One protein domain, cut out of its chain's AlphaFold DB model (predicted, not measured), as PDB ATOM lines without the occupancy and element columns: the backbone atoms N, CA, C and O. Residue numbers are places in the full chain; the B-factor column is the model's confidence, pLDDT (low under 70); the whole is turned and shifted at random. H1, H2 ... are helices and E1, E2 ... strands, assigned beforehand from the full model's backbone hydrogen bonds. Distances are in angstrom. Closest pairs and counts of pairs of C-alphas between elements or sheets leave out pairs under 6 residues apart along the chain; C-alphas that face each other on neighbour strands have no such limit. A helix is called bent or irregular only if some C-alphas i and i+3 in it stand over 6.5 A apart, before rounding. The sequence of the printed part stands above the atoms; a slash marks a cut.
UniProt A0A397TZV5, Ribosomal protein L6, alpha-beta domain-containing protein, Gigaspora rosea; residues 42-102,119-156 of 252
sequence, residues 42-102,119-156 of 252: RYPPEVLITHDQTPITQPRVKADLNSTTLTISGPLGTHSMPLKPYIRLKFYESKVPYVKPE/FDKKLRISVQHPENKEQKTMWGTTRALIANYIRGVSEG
ATOM      1  N   ARG A  42      93.656 163.914 128.608       90.31
ATOM      2  CA  ARG A  42      93.869 164.178 127.182       90.31
ATOM      3  C   ARG A  42      93.957 165.688 127.003       90.31
ATOM      4  O   ARG A  42      93.209 166.396 127.682       90.31
ATOM      5  N   TYR A  43      94.869 166.168 126.171       90.50
ATOM      6  CA  TYR A  43      95.061 167.603 125.982       90.50
ATOM      7  C   TYR A  43      95.480 167.950 124.552       90.50
ATOM      8  O   TYR A  43      96.167 167.145 123.919       90.50
ATOM      9  N   PRO A  44      95.067 169.127 124.047       89.19
ATOM     10  CA  PRO A  44      95.324 169.527 122.670       89.19
ATOM     11  C   PRO A  44      96.817 169.710 122.382       89.19
ATOM     12  O   PRO A  44      97.591 170.012 123.296       89.19
ATOM     13  N   PRO A  45      97.235 169.551 121.111       86.81
ATOM     14  CA  PRO A  45      98.646 169.592 120.727       86.81
ATOM     15  C   PRO A  45      99.309 170.946 121.005       86.81
ATOM     16  O   PRO A  45     100.508 170.968 121.297       86.81
ATOM     17  N   GLU A  46      98.526 172.030 120.976       89.69
ATOM     18  CA  GLU A  46      98.932 173.413 121.271       89.69
ATOM     19  C   GLU A  46      99.413 173.613 122.713       89.69
ATOM     20  O   GLU A  46     100.182 174.531 122.992       89.69
ATOM     21  N   VAL A  47      98.965 172.765 123.643       93.62
ATOM     22  CA  VAL A  47      99.327 172.885 125.054       93.62
ATOM     23  C   VAL A  47     100.655 172.180 125.308       93.62
ATOM     24  O   VAL A  47     100.826 170.985 125.037       93.62
ATOM     25  N   LEU A  48     101.598 172.922 125.882       94.00
ATOM     26  CA  LEU A  48     102.907 172.433 126.285       94.00
ATOM     27  C   LEU A  48     102.947 172.296 127.806       94.00
ATOM     28  O   LEU A  48     102.588 173.203 128.551       94.00
ATOM     29  N   ILE A  49     103.386 171.131 128.271       95.44
ATOM     30  CA  ILE A  49     103.518 170.836 129.694       95.44
ATOM     31  C   ILE A  49     104.992 170.564 129.957       95.44
ATOM     32  O   ILE A  49     105.529 169.570 129.470       95.44
ATOM     33  N   THR A  50     105.640 171.429 130.731       95.06
ATOM     34  CA  THR A  50     107.036 171.259 131.142       95.06
ATOM     35  C   THR A  50     107.101 170.967 132.637       95.06
ATOM     36  O   THR A  50     106.348 171.513 133.448       95.06
ATOM     37  N   HIS A  51     107.980 170.041 133.006       94.88
ATOM     38  CA  HIS A  51     108.190 169.627 134.386       94.88
ATOM     39  C   HIS A  51     109.657 169.842 134.734       94.88
ATOM     40  O   HIS A  51     110.515 169.065 134.317       94.88
ATOM     41  N   ASP A  52     109.927 170.911 135.472       94.12
ATOM     42  CA  ASP A  52     111.262 171.234 135.953       94.12
ATOM     43  C   ASP A  52     111.528 170.442 137.227       94.12
ATOM     44  O   ASP A  52     110.940 170.746 138.257       94.12
ATOM     45  N   GLN A  53     112.404 169.436 137.141       91.56
ATOM     46  CA  GLN A  53     112.721 168.500 138.222       91.56
ATOM     47  C   GLN A  53     113.495 169.128 139.393       91.56
ATOM     48  O   GLN A  53     113.692 168.454 140.408       91.56
ATOM     49  N   THR A  54     113.921 170.389 139.284       92.88
ATOM     50  CA  THR A  54     114.634 171.067 140.365       92.88
ATOM     51  C   THR A  54     113.713 171.277 141.583       92.88
ATOM     52  O   THR A  54     112.610 171.820 141.463       92.88
ATOM     53  N   PRO A  55     114.099 170.796 142.780       93.12
ATOM     54  CA  PRO A  55     113.285 170.959 143.978       93.12
ATOM     55  C   PRO A  55     113.394 172.386 144.525       93.12
ATOM     56  O   PRO A  55     114.484 172.930 144.694       93.12
ATOM     57  N   ILE A  56     112.256 172.970 144.892       91.94
ATOM     58  CA  ILE A  56     112.184 174.300 145.495       91.94
ATOM     59  C   ILE A  56     112.767 174.250 146.914       91.94
ATOM     60  O   ILE A  56     112.181 173.661 147.829       91.94
ATOM     61  N   THR A  57     113.921 174.893 147.107       91.88
ATOM     62  CA  THR A  57     114.584 175.006 148.418       91.88
ATOM     63  C   THR A  57     114.070 176.194 149.234       91.88
ATOM     64  O   THR A  57     113.941 176.092 150.451       91.88
ATOM     65  N   GLN A  58     113.741 177.312 148.576       90.62
ATOM     66  CA  GLN A  58     113.265 178.543 149.223       90.62
ATOM     67  C   GLN A  58     111.849 178.899 148.749       90.62
ATOM     68  O   GLN A  58     111.678 179.713 147.843       90.62
ATOM     69  N   PRO A  59     110.806 178.270 149.315       90.88
ATOM     70  CA  PRO A  59     109.442 178.532 148.894       90.88
ATOM     71  C   PRO A  59     108.832 179.742 149.606       90.88
ATOM     72  O   PRO A  59     109.135 180.031 150.763       90.88
ATOM     73  N   ARG A  60     107.854 180.373 148.946       90.44
ATOM     74  CA  ARG A  60     106.990 181.397 149.562       90.44
ATOM     75  C   ARG A  60     106.149 180.826 150.710       90.44
ATOM     76  O   ARG A  60     105.870 181.527 151.678       90.44
ATOM     77  N   VAL A  61     105.738 179.560 150.604       93.06
ATOM     78  CA  VAL A  61     104.945 178.843 151.611       93.06
ATOM     79  C   VAL A  61     105.682 177.571 152.015       93.06
ATOM     80  O   VAL A  61     106.100 176.801 151.161       93.06
ATOM     81  N   LYS A  62     105.791 177.287 153.321       91.50
ATOM     82  CA  LYS A  62     106.494 176.089 153.840       91.50
ATOM     83  C   LYS A  62     106.010 174.775 153.221       91.50
ATOM     84  O   LYS A  62     106.780 173.831 153.100       91.50
ATOM     85  N   ALA A  63     104.737 174.716 152.836       89.19
ATOM     86  CA  ALA A  63     104.167 173.559 152.167       89.19
ATOM     87  C   ALA A  63     104.896 173.225 150.856       89.19
ATOM     88  O   ALA A  63     104.971 172.052 150.516       89.19
ATOM     89  N   ASP A  64     105.475 174.191 150.150       89.88
ATOM     90  CA  ASP A  64     106.081 173.956 148.835       89.88
ATOM     91  C   ASP A  64     107.550 173.512 148.921       89.88
ATOM     92  O   ASP A  64     108.183 173.270 147.896       89.88
ATOM     93  N   LEU A  65     108.091 173.330 150.132       91.62
ATOM     94  CA  LEU A  65     109.438 172.790 150.332       91.62
ATOM     95  C   LEU A  65     109.603 171.450 149.603       91.62
ATOM     96  O   LEU A  65     108.737 170.573 149.690       91.62
ATOM     97  N   ASN A  66     110.727 171.299 148.897       92.31
ATOM     98  CA  ASN A  66     111.082 170.117 148.100       92.31
ATOM     99  C   ASN A  66     110.067 169.762 147.004       92.31
ATOM    100  O   ASN A  66     110.068 168.641 146.494       92.31
ATOM    101  N   SER A  67     109.170 170.690 146.669       93.94
ATOM    102  CA  SER A  67     108.236 170.514 145.567       93.94
ATOM    103  C   SER A  67     108.917 170.886 144.256       93.94
ATOM    104  O   SER A  67     109.838 171.693 144.218       93.94
ATOM    105  N   THR A  68     108.462 170.263 143.188       95.19
ATOM    106  CA  THR A  68     108.976 170.386 141.829       95.19
ATOM    107  C   THR A  68     108.044 171.296 141.029       95.19
ATOM    108  O   THR A  68     106.845 171.286 141.290       95.19
ATOM    109  N   THR A  69     108.520 172.090 140.072       95.44
ATOM    110  CA  THR A  69     107.638 173.052 139.379       95.44
ATOM    111  C   THR A  69     107.093 172.466 138.079       95.44
ATOM    112  O   THR A  69     107.843 172.010 137.218       95.44
ATOM    113  N   LEU A  70     105.769 172.490 137.911       96.69
ATOM    114  CA  LEU A  70     105.114 172.173 136.644       96.69
ATOM    115  C   LEU A  70     104.601 173.459 136.009       96.69
ATOM    116  O   LEU A  70     103.841 174.187 136.649       96.69
ATOM    117  N   THR A  71     104.965 173.700 134.751       97.19
ATOM    118  CA  THR A  71     104.402 174.797 133.963       97.19
ATOM    119  C   THR A  71     103.589 174.252 132.793       97.19
ATOM    120  O   THR A  71     103.976 173.287 132.134       97.19
ATOM    121  N   ILE A  72     102.410 174.828 132.591       97.31
ATOM    122  CA  ILE A  72     101.468 174.493 131.526       97.31
ATOM    123  C   ILE A  72     101.281 175.771 130.721       97.31
ATOM    124  O   ILE A  72     100.729 176.740 131.244       97.31
ATOM    125  N   SER A  73     101.742 175.778 129.478       97.25
ATOM    126  CA  SER A  73     101.568 176.889 128.548       97.25
ATOM    127  C   SER A  73     100.623 176.503 127.414       97.25
ATOM    128  O   SER A  73     100.555 175.348 126.994       97.25
ATOM    129  N   GLY A  74      99.853 177.478 126.946       95.00
ATOM    130  CA  GLY A  74      98.911 177.336 125.842       95.00
ATOM    131  C   GLY A  74      98.611 178.696 125.203       95.00
ATOM    132  O   GLY A  74      99.268 179.684 125.538       95.00
ATOM    133  N   PRO A  75      97.619 178.774 124.303       95.81
ATOM    134  CA  PRO A  75      97.334 179.988 123.538       95.81
ATOM    135  C   PRO A  75      96.877 181.175 124.400       95.81
ATOM    136  O   PRO A  75      97.208 182.316 124.090       95.81
ATOM    137  N   LEU A  76      96.132 180.933 125.486       95.06
ATOM    138  CA  LEU A  76      95.576 182.004 126.327       95.06
ATOM    139  C   LEU A  76      96.511 182.453 127.459       95.06
ATOM    140  O   LEU A  76      96.245 183.470 128.096       95.06
ATOM    141  N   GLY A  77      97.579 181.703 127.744       94.38
ATOM    142  CA  GLY A  77      98.523 182.049 128.801       94.38
ATOM    143  C   GLY A  77      99.298 180.864 129.362       94.38
ATOM    144  O   GLY A  77      99.337 179.775 128.787       94.38
ATOM    145  N   THR A  78      99.930 181.097 130.511       96.62
ATOM    146  CA  THR A  78     100.758 180.108 131.212       96.62
ATOM    147  C   THR A  78     100.343 180.006 132.673       96.62
ATOM    148  O   THR A  78     100.106 181.017 133.330       96.62
ATOM    149  N   HIS A  79     100.309 178.785 133.199       96.12
ATOM    150  CA  HIS A  79     100.127 178.516 134.620       96.12
ATOM    151  C   HIS A  79     101.287 177.699 135.166       96.12
ATOM    152  O   HIS A  79     101.748 176.752 134.530       96.12
ATOM    153  N   SER A  80     101.725 178.037 136.374       95.38
ATOM    154  CA  SER A  80     102.712 177.271 137.122       95.38
ATOM    155  C   SER A  80     102.116 176.784 138.437       95.38
ATOM    156  O   SER A  80     101.310 177.466 139.073       95.38
ATOM    157  N   MET A  81     102.491 175.577 138.851       94.81
ATOM    158  CA  MET A  81     102.165 175.090 140.187       94.81
ATOM    159  C   MET A  81     103.241 174.151 140.743       94.81
ATOM    160  O   MET A  81     103.884 173.425 139.977       94.81
ATOM    161  N   PRO A  82     103.407 174.117 142.075       95.56
ATOM    162  CA  PRO A  82     104.285 173.163 142.729       95.56
ATOM    163  C   PRO A  82     103.651 171.765 142.750       95.56
ATOM    164  O   PRO A  82     102.475 171.572 143.065       95.56
ATOM    165  N   LEU A  83     104.465 170.763 142.453       95.56
ATOM    166  CA  LEU A  83     104.158 169.347 142.527       95.56
ATOM    167  C   LEU A  83     104.922 168.703 143.669       95.56
ATOM    168  O   LEU A  83     106.120 168.900 143.839       95.56
ATOM    169  N   LYS A  84     104.236 167.862 144.435       95.00
ATOM    170  CA  LYS A  84     104.884 167.101 145.500       95.00
ATOM    171  C   LYS A  84     105.849 166.060 144.918       95.00
ATOM    172  O   LYS A  84     105.503 165.424 143.923       95.00
ATOM    173  N   PRO A  85     106.984 165.779 145.585       93.75
ATOM    174  CA  PRO A  85     108.039 164.900 145.058       93.75
ATOM    175  C   PRO A  85     107.591 163.442 144.858       93.75
ATOM    176  O   PRO A  85     108.186 162.678 144.099       93.75
ATOM    177  N   TYR A  86     106.513 163.023 145.528       94.81
ATOM    178  CA  TYR A  86     105.935 161.692 145.352       94.81
ATOM    179  C   TYR A  86     105.013 161.563 144.130       94.81
ATOM    180  O   TYR A  86     104.528 160.462 143.864       94.81
ATOM    181  N   ILE A  87     104.749 162.644 143.392       95.56
ATOM    182  CA  ILE A  87     103.909 162.643 142.191       95.56
ATOM    183  C   ILE A  87     104.794 162.411 140.966       95.56
ATOM    184  O   ILE A  87     105.779 163.103 140.749       95.56
ATOM    185  N   ARG A  88     104.425 161.429 140.144       94.62
ATOM    186  CA  ARG A  88     105.133 161.060 138.916       94.62
ATOM    187  C   ARG A  88     104.229 161.257 137.711       94.62
ATOM    188  O   ARG A  88     103.119 160.718 137.670       94.62
ATOM    189  N   LEU A  89     104.734 161.978 136.719       94.75
ATOM    190  CA  LEU A  89     104.060 162.242 135.453       94.75
ATOM    191  C   LEU A  89     104.612 161.307 134.377       94.75
ATOM    192  O   LEU A  89     105.823 161.119 134.277       94.75
ATOM    193  N   LYS A  90     103.724 160.713 133.585       93.56
ATOM    194  CA  LYS A  90     104.066 159.936 132.392       93.56
ATOM    195  C   LYS A  90     103.330 160.537 131.204       93.56
ATOM    196  O   LYS A  90     102.097 160.539 131.188       93.56
ATOM    197  N   PHE A  91     104.093 161.044 130.249       91.62
ATOM    198  CA  PHE A  91     103.585 161.601 129.002       91.62
ATOM    199  C   PHE A  91     103.570 160.506 127.934       91.62
ATOM    200  O   PHE A  91     104.506 159.712 127.847       91.62
ATOM    201  N   TYR A  92     102.496 160.452 127.156       86.88
ATOM    202  CA  TYR A  92     102.362 159.596 125.987       86.88
ATOM    203  C   TYR A  92     101.984 160.475 124.804       86.88
ATOM    204  O   TYR A  92     101.075 161.300 124.908       86.88
ATOM    205  N   GLU A  93     102.663 160.263 123.691       79.00
ATOM    206  CA  GLU A  93     102.394 160.921 122.422       79.00
ATOM    207  C   GLU A  93     102.023 159.824 121.424       79.00
ATOM    208  O   GLU A  93     102.769 158.848 121.268       79.00
ATOM    209  N   SER A  94     100.838 159.910 120.814       66.38
ATOM    210  CA  SER A  94     100.509 159.037 119.689       66.38
ATOM    211  C   SER A  94     101.396 159.420 118.512       66.38
ATOM    212  O   SER A  94     101.312 160.519 117.983       66.38
ATOM    213  N   LYS A  95     102.245 158.493 118.066       60.41
ATOM    214  CA  LYS A  95     103.047 158.657 116.843       60.41
ATOM    215  C   LYS A  95     102.233 158.453 115.558       60.41
ATOM    216  O   LYS A  95     102.821 158.347 114.486       60.41
ATOM    217  N   VAL A  96     100.912 158.304 115.659       59.09
ATOM    218  CA  VAL A  96     100.052 158.075 114.496       59.09
ATOM    219  C   VAL A  96      99.753 159.448 113.893       59.09
ATOM    220  O   VAL A  96      99.152 160.263 114.586       59.09
ATOM    221  N   PRO A  97     100.204 159.746 112.662       53.59
ATOM    222  CA  PRO A  97      99.898 161.021 112.029       53.59
ATOM    223  C   PRO A  97      98.385 161.144 111.841       53.59
ATOM    224  O   PRO A  97      97.727 160.173 111.466       53.59
ATOM    225  N   TYR A  98      97.836 162.334 112.092       57.75
ATOM    226  CA  TYR A  98      96.448 162.643 111.769       57.75
ATOM    227  C   TYR A  98      96.206 162.389 110.274       57.75
ATOM    228  O   TYR A  98      96.785 163.057 109.417       57.75
ATOM    229  N   VAL A  99      95.365 161.399 109.970       56.66
ATOM    230  CA  VAL A  99      94.929 161.085 108.608       56.66
ATOM    231  C   VAL A  99      93.612 161.817 108.380       56.66
ATOM    232  O   VAL A  99      92.635 161.580 109.104       56.66
ATOM    233  N   LYS A 100      93.593 162.719 107.387       56.03
ATOM    234  CA  LYS A 100      92.369 163.407 106.960       56.03
ATOM    235  C   LYS A 100      91.283 162.364 106.653       56.03
ATOM    236  O   LYS A 100      91.625 161.280 106.183       56.03
ATOM    237  N   PRO A 101      89.994 162.660 106.890       60.09
ATOM    238  CA  PRO A 101      88.910 161.695 106.672       60.09
ATOM    239  C   PRO A 101      88.917 161.050 105.277       60.09
ATOM    240  O   PRO A 101      88.572 159.883 105.138       60.09
ATOM    241  N   GLU A 102      89.373 161.796 104.267       68.00
ATOM    242  CA  GLU A 102      89.459 161.390 102.858       68.00
ATOM    243  C   GLU A 102      90.490 160.278 102.592       68.00
ATOM    244  O   GLU A 102      90.283 159.444 101.716       68.00
ATOM    245  N   PHE A 119      92.516 163.848 121.113       56.94
ATOM    246  CA  PHE A 119      93.725 164.659 121.273       56.94
ATOM    247  C   PHE A 119      94.988 163.782 121.445       56.94
ATOM    248  O   PHE A 119      95.023 162.899 122.312       56.94
ATOM    249  N   ASP A 120      96.035 164.066 120.660       69.81
ATOM    250  CA  ASP A 120      97.224 163.211 120.489       69.81
ATOM    251  C   ASP A 120      98.085 163.026 121.746       69.81
ATOM    252  O   ASP A 120      98.791 162.025 121.919       69.81
ATOM    253  N   LYS A 121      98.035 163.991 122.668       86.31
ATOM    254  CA  LYS A 121      98.869 163.975 123.868       86.31
ATOM    255  C   LYS A 121      98.071 163.513 125.084       86.31
ATOM    256  O   LYS A 121      97.015 164.047 125.438       86.31
ATOM    257  N   LYS A 122      98.598 162.488 125.759       90.06
ATOM    258  CA  LYS A 122      97.993 161.861 126.940       90.06
ATOM    259  C   LYS A 122      98.943 161.983 128.129       90.06
ATOM    260  O   LYS A 122     100.111 161.616 128.057       90.06
ATOM    261  N   LEU A 123      98.428 162.443 129.263       93.12
ATOM    262  CA  LEU A 123      99.154 162.549 130.527       93.12
ATOM    263  C   LEU A 123      98.561 161.585 131.559       93.12
ATOM    264  O   LEU A 123      97.377 161.657 131.905       93.12
ATOM    265  N   ARG A 124      99.403 160.707 132.107       94.25
ATOM    266  CA  ARG A 124      99.076 159.863 133.260       94.25
ATOM    267  C   ARG A 124      99.836 160.334 134.486       94.25
ATOM    268  O   ARG A 124     101.058 160.446 134.477       94.25
ATOM    269  N   ILE A 125      99.099 160.529 135.571       95.31
ATOM    270  CA  ILE A 125      99.646 160.913 136.870       95.31
ATOM    271  C   ILE A 125      99.642 159.677 137.764       95.31
ATOM    272  O   ILE A 125      98.666 158.926 137.803       95.31
ATOM    273  N   SER A 126     100.732 159.457 138.485       94.69
ATOM    274  CA  SER A 126     100.895 158.367 139.444       94.69
ATOM    275  C   SER A 126     101.538 158.879 140.729       94.69
ATOM    276  O   SER A 126     102.134 159.952 140.741       94.69
ATOM    277  N   VAL A 127     101.402 158.121 141.813       95.88
ATOM    278  CA  VAL A 127     102.054 158.403 143.097       95.88
ATOM    279  C   VAL A 127     102.916 157.224 143.521       95.88
ATOM    280  O   VAL A 127     102.657 156.101 143.089       95.88
ATOM    281  N   GLN A 128     103.933 157.475 144.346       94.00
ATOM    282  CA  GLN A 128     104.848 156.436 144.838       94.00
ATOM    283  C   GLN A 128     104.117 155.361 145.661       94.00
ATOM    284  O   GLN A 128     104.269 154.175 145.388       94.00
ATOM    285  N   HIS A 129     103.280 155.777 146.617       93.44
ATOM    286  CA  HIS A 129     102.536 154.890 147.512       93.44
ATOM    287  C   HIS A 129     101.029 155.191 147.445       93.44
ATOM    288  O   HIS A 129     100.533 156.053 148.175       93.44
ATOM    289  N   PRO A 130     100.266 154.486 146.589       89.94
ATOM    290  CA  PRO A 130      98.830 154.728 146.409       89.94
ATOM    291  C   PRO A 130      97.965 154.361 147.626       89.94
ATOM    292  O   PRO A 130      96.802 154.764 147.683       89.94
ATOM    293  N   GLU A 131      98.512 153.596 148.569       88.94
ATOM    294  CA  GLU A 131      97.837 153.174 149.801       88.94
ATOM    295  C   GLU A 131      97.861 154.257 150.884       88.94
ATOM    296  O   GLU A 131      96.940 154.342 151.696       88.94
ATOM    297  N   ASN A 132      98.873 155.135 150.869       93.06
ATOM    298  CA  ASN A 132      98.962 156.229 151.825       93.06
ATOM    299  C   ASN A 132      97.828 157.240 151.568       93.06
ATOM    300  O   ASN A 132      97.674 157.763 150.460       93.06
ATOM    301  N   LYS A 133      97.051 157.543 152.614       91.12
ATOM    302  CA  LYS A 133      95.910 158.469 152.573       91.12
ATOM    303  C   LYS A 133      96.289 159.846 152.023       91.12
ATOM    304  O   LYS A 133      95.539 160.395 151.212       91.12
ATOM    305  N   GLU A 134      97.428 160.397 152.431       92.25
ATOM    306  CA  GLU A 134      97.872 161.727 152.002       92.25
ATOM    307  C   GLU A 134      98.218 161.743 150.512       92.25
ATOM    308  O   GLU A 134      97.674 162.551 149.758       92.25
ATOM    309  N   GLN A 135      99.036 160.785 150.062       94.75
ATOM    310  CA  GLN A 135      99.420 160.673 148.652       94.75
ATOM    311  C   GLN A 135      98.208 160.394 147.762       94.75
ATOM    312  O   GLN A 135      98.063 160.999 146.701       94.75
ATOM    313  N   LYS A 136      97.293 159.524 148.204       93.44
ATOM    314  CA  LYS A 136      96.054 159.211 147.483       93.44
ATOM    315  C   LYS A 136      95.138 160.427 147.340       93.44
ATOM    316  O   LYS A 136      94.525 160.597 146.283       93.44
ATOM    317  N   THR A 137      95.039 161.256 148.380       93.88
ATOM    318  CA  THR A 137      94.237 162.489 148.361       93.88
ATOM    319  C   THR A 137      94.865 163.506 147.414       93.88
ATOM    320  O   THR A 137      94.198 163.984 146.497       93.88
ATOM    321  N   MET A 138      96.171 163.749 147.562       95.38
ATOM    322  CA  MET A 138      96.904 164.684 146.711       95.38
ATOM    323  C   MET A 138      96.864 164.270 145.237       95.38
ATOM    324  O   MET A 138      96.665 165.110 144.371       95.38
ATOM    325  N   TRP A 139      96.947 162.971 144.937       96.19
ATOM    326  CA  TRP A 139      96.861 162.460 143.570       96.19
ATOM    327  C   TRP A 139      95.592 162.907 142.834       96.19
ATOM    328  O   TRP A 139      95.653 163.338 141.681       96.19
ATOM    329  N   GLY A 140      94.434 162.815 143.498       95.81
ATOM    330  CA  GLY A 140      93.164 163.260 142.925       95.81
ATOM    331  C   GLY A 140      93.136 164.772 142.710       95.81
ATOM    332  O   GLY A 140      92.751 165.230 141.633       95.81
ATOM    333  N   THR A 141      93.593 165.529 143.710       95.81
ATOM    334  CA  THR A 141      93.649 166.995 143.673       95.81
ATOM    335  C   THR A 141      94.554 167.495 142.553       95.81
ATOM    336  O   THR A 141      94.110 168.270 141.712       95.81
ATOM    337  N   THR A 142      95.789 167.000 142.468       96.69
ATOM    338  CA  THR A 142      96.753 167.396 141.435       96.69
ATOM    339  C   THR A 142      96.244 167.069 140.035       96.69
ATOM    340  O   THR A 142      96.346 167.901 139.138       96.69
ATOM    341  N   ARG A 143      95.621 165.897 139.840       96.44
ATOM    342  CA  ARG A 143      94.997 165.539 138.555       96.44
ATOM    343  C   ARG A 143      93.913 166.540 138.168       96.44
ATOM    344  O   ARG A 143      93.848 166.948 137.012       96.44
ATOM    345  N   ALA A 144      93.047 166.913 139.109       97.00
ATOM    346  CA  ALA A 144      91.985 167.880 138.855       97.00
ATOM    347  C   ALA A 144      92.541 169.280 138.547       97.00
ATOM    348  O   ALA A 144      92.053 169.921 137.622       97.00
ATOM    349  N   LEU A 145      93.575 169.724 139.269       97.12
ATOM    350  CA  LEU A 145      94.243 171.004 139.025       97.12
ATOM    351  C   LEU A 145      94.884 171.059 137.636       97.12
ATOM    352  O   LEU A 145      94.590 171.982 136.888       97.12
ATOM    353  N   ILE A 146      95.658 170.040 137.246       97.25
ATOM    354  CA  ILE A 146      96.274 169.972 135.909       97.25
ATOM    355  C   ILE A 146      95.208 170.010 134.816       97.25
ATOM    356  O   ILE A 146      95.327 170.776 133.867       97.25
ATOM    357  N   ALA A 147      94.145 169.214 134.959       96.44
ATOM    358  CA  ALA A 147      93.057 169.201 133.987       96.44
ATOM    359  C   ALA A 147      92.363 170.570 133.878       96.44
ATOM    360  O   ALA A 147      91.991 170.978 132.780       96.44
ATOM    361  N   ASN A 148      92.208 171.283 135.000       97.38
ATOM    362  CA  ASN A 148      91.645 172.628 134.985       97.38
ATOM    363  C   ASN A 148      92.590 173.632 134.315       97.38
ATOM    364  O   ASN A 148      92.139 174.412 133.488       97.38
ATOM    365  N   TYR A 149      93.890 173.598 134.612       97.38
ATOM    366  CA  TYR A 149      94.851 174.500 133.976       97.38
ATOM    367  C   TYR A 149      94.961 174.267 132.474       97.38
ATOM    368  O   TYR A 149      94.916 175.233 131.728       97.38
ATOM    369  N   ILE A 150      95.015 173.012 132.020       96.12
ATOM    370  CA  ILE A 150      95.020 172.677 130.585       96.12
ATOM    371  C   ILE A 150      93.787 173.258 129.889       96.12
ATOM    372  O   ILE A 150      93.909 173.933 128.870       96.12
ATOM    373  N   ARG A 151      92.596 173.033 130.456       95.44
ATOM    374  CA  ARG A 151      91.358 173.591 129.906       95.44
ATOM    375  C   ARG A 151      91.362 175.123 129.946       95.44
ATOM    376  O   ARG A 151      90.910 175.759 129.005       95.44
ATOM    377  N   GLY A 152      91.896 175.703 131.014       96.44
ATOM    378  CA  GLY A 152      92.016 177.143 131.211       96.44
ATOM    379  C   GLY A 152      92.918 177.838 130.193       96.44
ATOM    380  O   GLY A 152      92.530 178.870 129.660       96.44
ATOM    381  N   VAL A 153      94.088 177.271 129.877       96.81
ATOM    382  CA  VAL A 153      95.008 177.859 128.884       96.81
ATOM    383  C   VAL A 153      94.577 177.619 127.437       96.81
ATOM    384  O   VAL A 153      95.014 178.353 126.558       96.81
ATOM    385  N   SER A 154      93.749 176.600 127.188       94.00
ATOM    386  CA  SER A 154      93.257 176.255 125.850       94.00
ATOM    387  C   SER A 154      91.925 176.938 125.527       94.00
ATOM    388  O   SER A 154      91.848 177.703 124.574       94.00
ATOM    389  N   GLU A 155      90.886 176.706 126.334       94.12
ATOM    390  CA  GLU A 155      89.529 177.234 126.107       94.12
ATOM    391  C   GLU A 155      89.244 178.505 126.926       94.12
ATOM    392  O   GLU A 155      88.489 179.382 126.498       94.12
ATOM    393  N   GLY A 156      89.816 178.592 128.131       96.06
ATOM    394  CA  GLY A 156      89.463 179.600 129.127       96.06
ATOM    395  C   GLY A 156      88.162 179.285 129.869       96.06
ATOM    396  O   GLY A 156      87.329 178.478 129.451       96.06
TER     397      GLY A 156
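Overview. This is residues 42 to 102 and 119 to 156 of the 252 residues of the protein "Ribosomal protein L6, alpha-beta domain-containing protein" of Gigaspora rosea (UniProt A0A397TZV5). One long helix, H1, packs across two small antiparallel sheets: its later part covers one face of a twisted three-stranded sheet, E1 E2 E3, and its earlier part packs on a two-stranded ribbon, E4 and E5. From the end of E4, residues 94 to 102 trail away as a tail toward a cut in the chain. The printed part has 99 residues, with five named strands and then one named helix, in the order E1 E2 E3 E4 E5 H1, and its class is mixed, helices and strands. It is only just compact, close to loose, with a radius of gyration of the C-alphas of 15.1 A, and its outline is elongated, spanning 55 by 31 by 22 A.

Along the chain. Strand E1, residues 48 to 55, begins at C-alpha 48 at (102.907, 172.433, 126.285) and is 20.6 A long. E2 is residues 68 to 74, 20.1 A, and E3 is residues 77 to 83, 19.5 A. E4, residues 87 to 93, begins at C-alpha 87 at (103.909, 162.643, 142.191). E5 is residues 121 to 127. Helix H1, residues 133 to 154, is 32.2 A long, is not bent, and ends at C-alpha 154 at (93.257, 176.255, 125.850).

Arrangement. E1, E2 and E3 form a meander, each strand the antiparallel neighbour of the one before, with hairpins E1 and E2, and E2 and E3. N 50 and O 71 are 2.9 A apart, and N 70 and O 81 are 2.9 A apart, both within hydrogen-bond range. H1 is on this sheet in two layers, a helix on one face of a sheet, at a height over the sheet of 10.3 A. It lies over E2 and E3 and runs along the strands, at 4 degrees to E3 on the local plane. The closest C-alphas of E2 and H1 are those of Gly 74 and Val 153, 5.0 A apart. E3 and E4 meet only through their link. E4 and E5 are antiparallel neighbours at 159 degrees, with N 90 and O 124 2.8 A apart, within hydrogen-bond range. The closest C-alphas of E5 and H1 are those of Val 127 and Gln 135, 6.6 A apart. Residues 42 to 43 pair antiparallel with residues 121 to 122 of E5. E2 and E5 are apart. In H1, 17 of 18 O i to N i+4 pairs are within hydrogen-bond range.

Size, cuts and confidence. The two C-alphas farthest apart are those of Lys 62 and Glu 102, at 55.7 A. Residues 103 to 118 are not printed, and C-alphas 102 and 119 are 19.2 A apart across the cut. The link from E1 to E2, 12 residues, is long. Mean pLDDT of the printed part is 90.0; residues 94 to 102 and 119 to 120 are under 70.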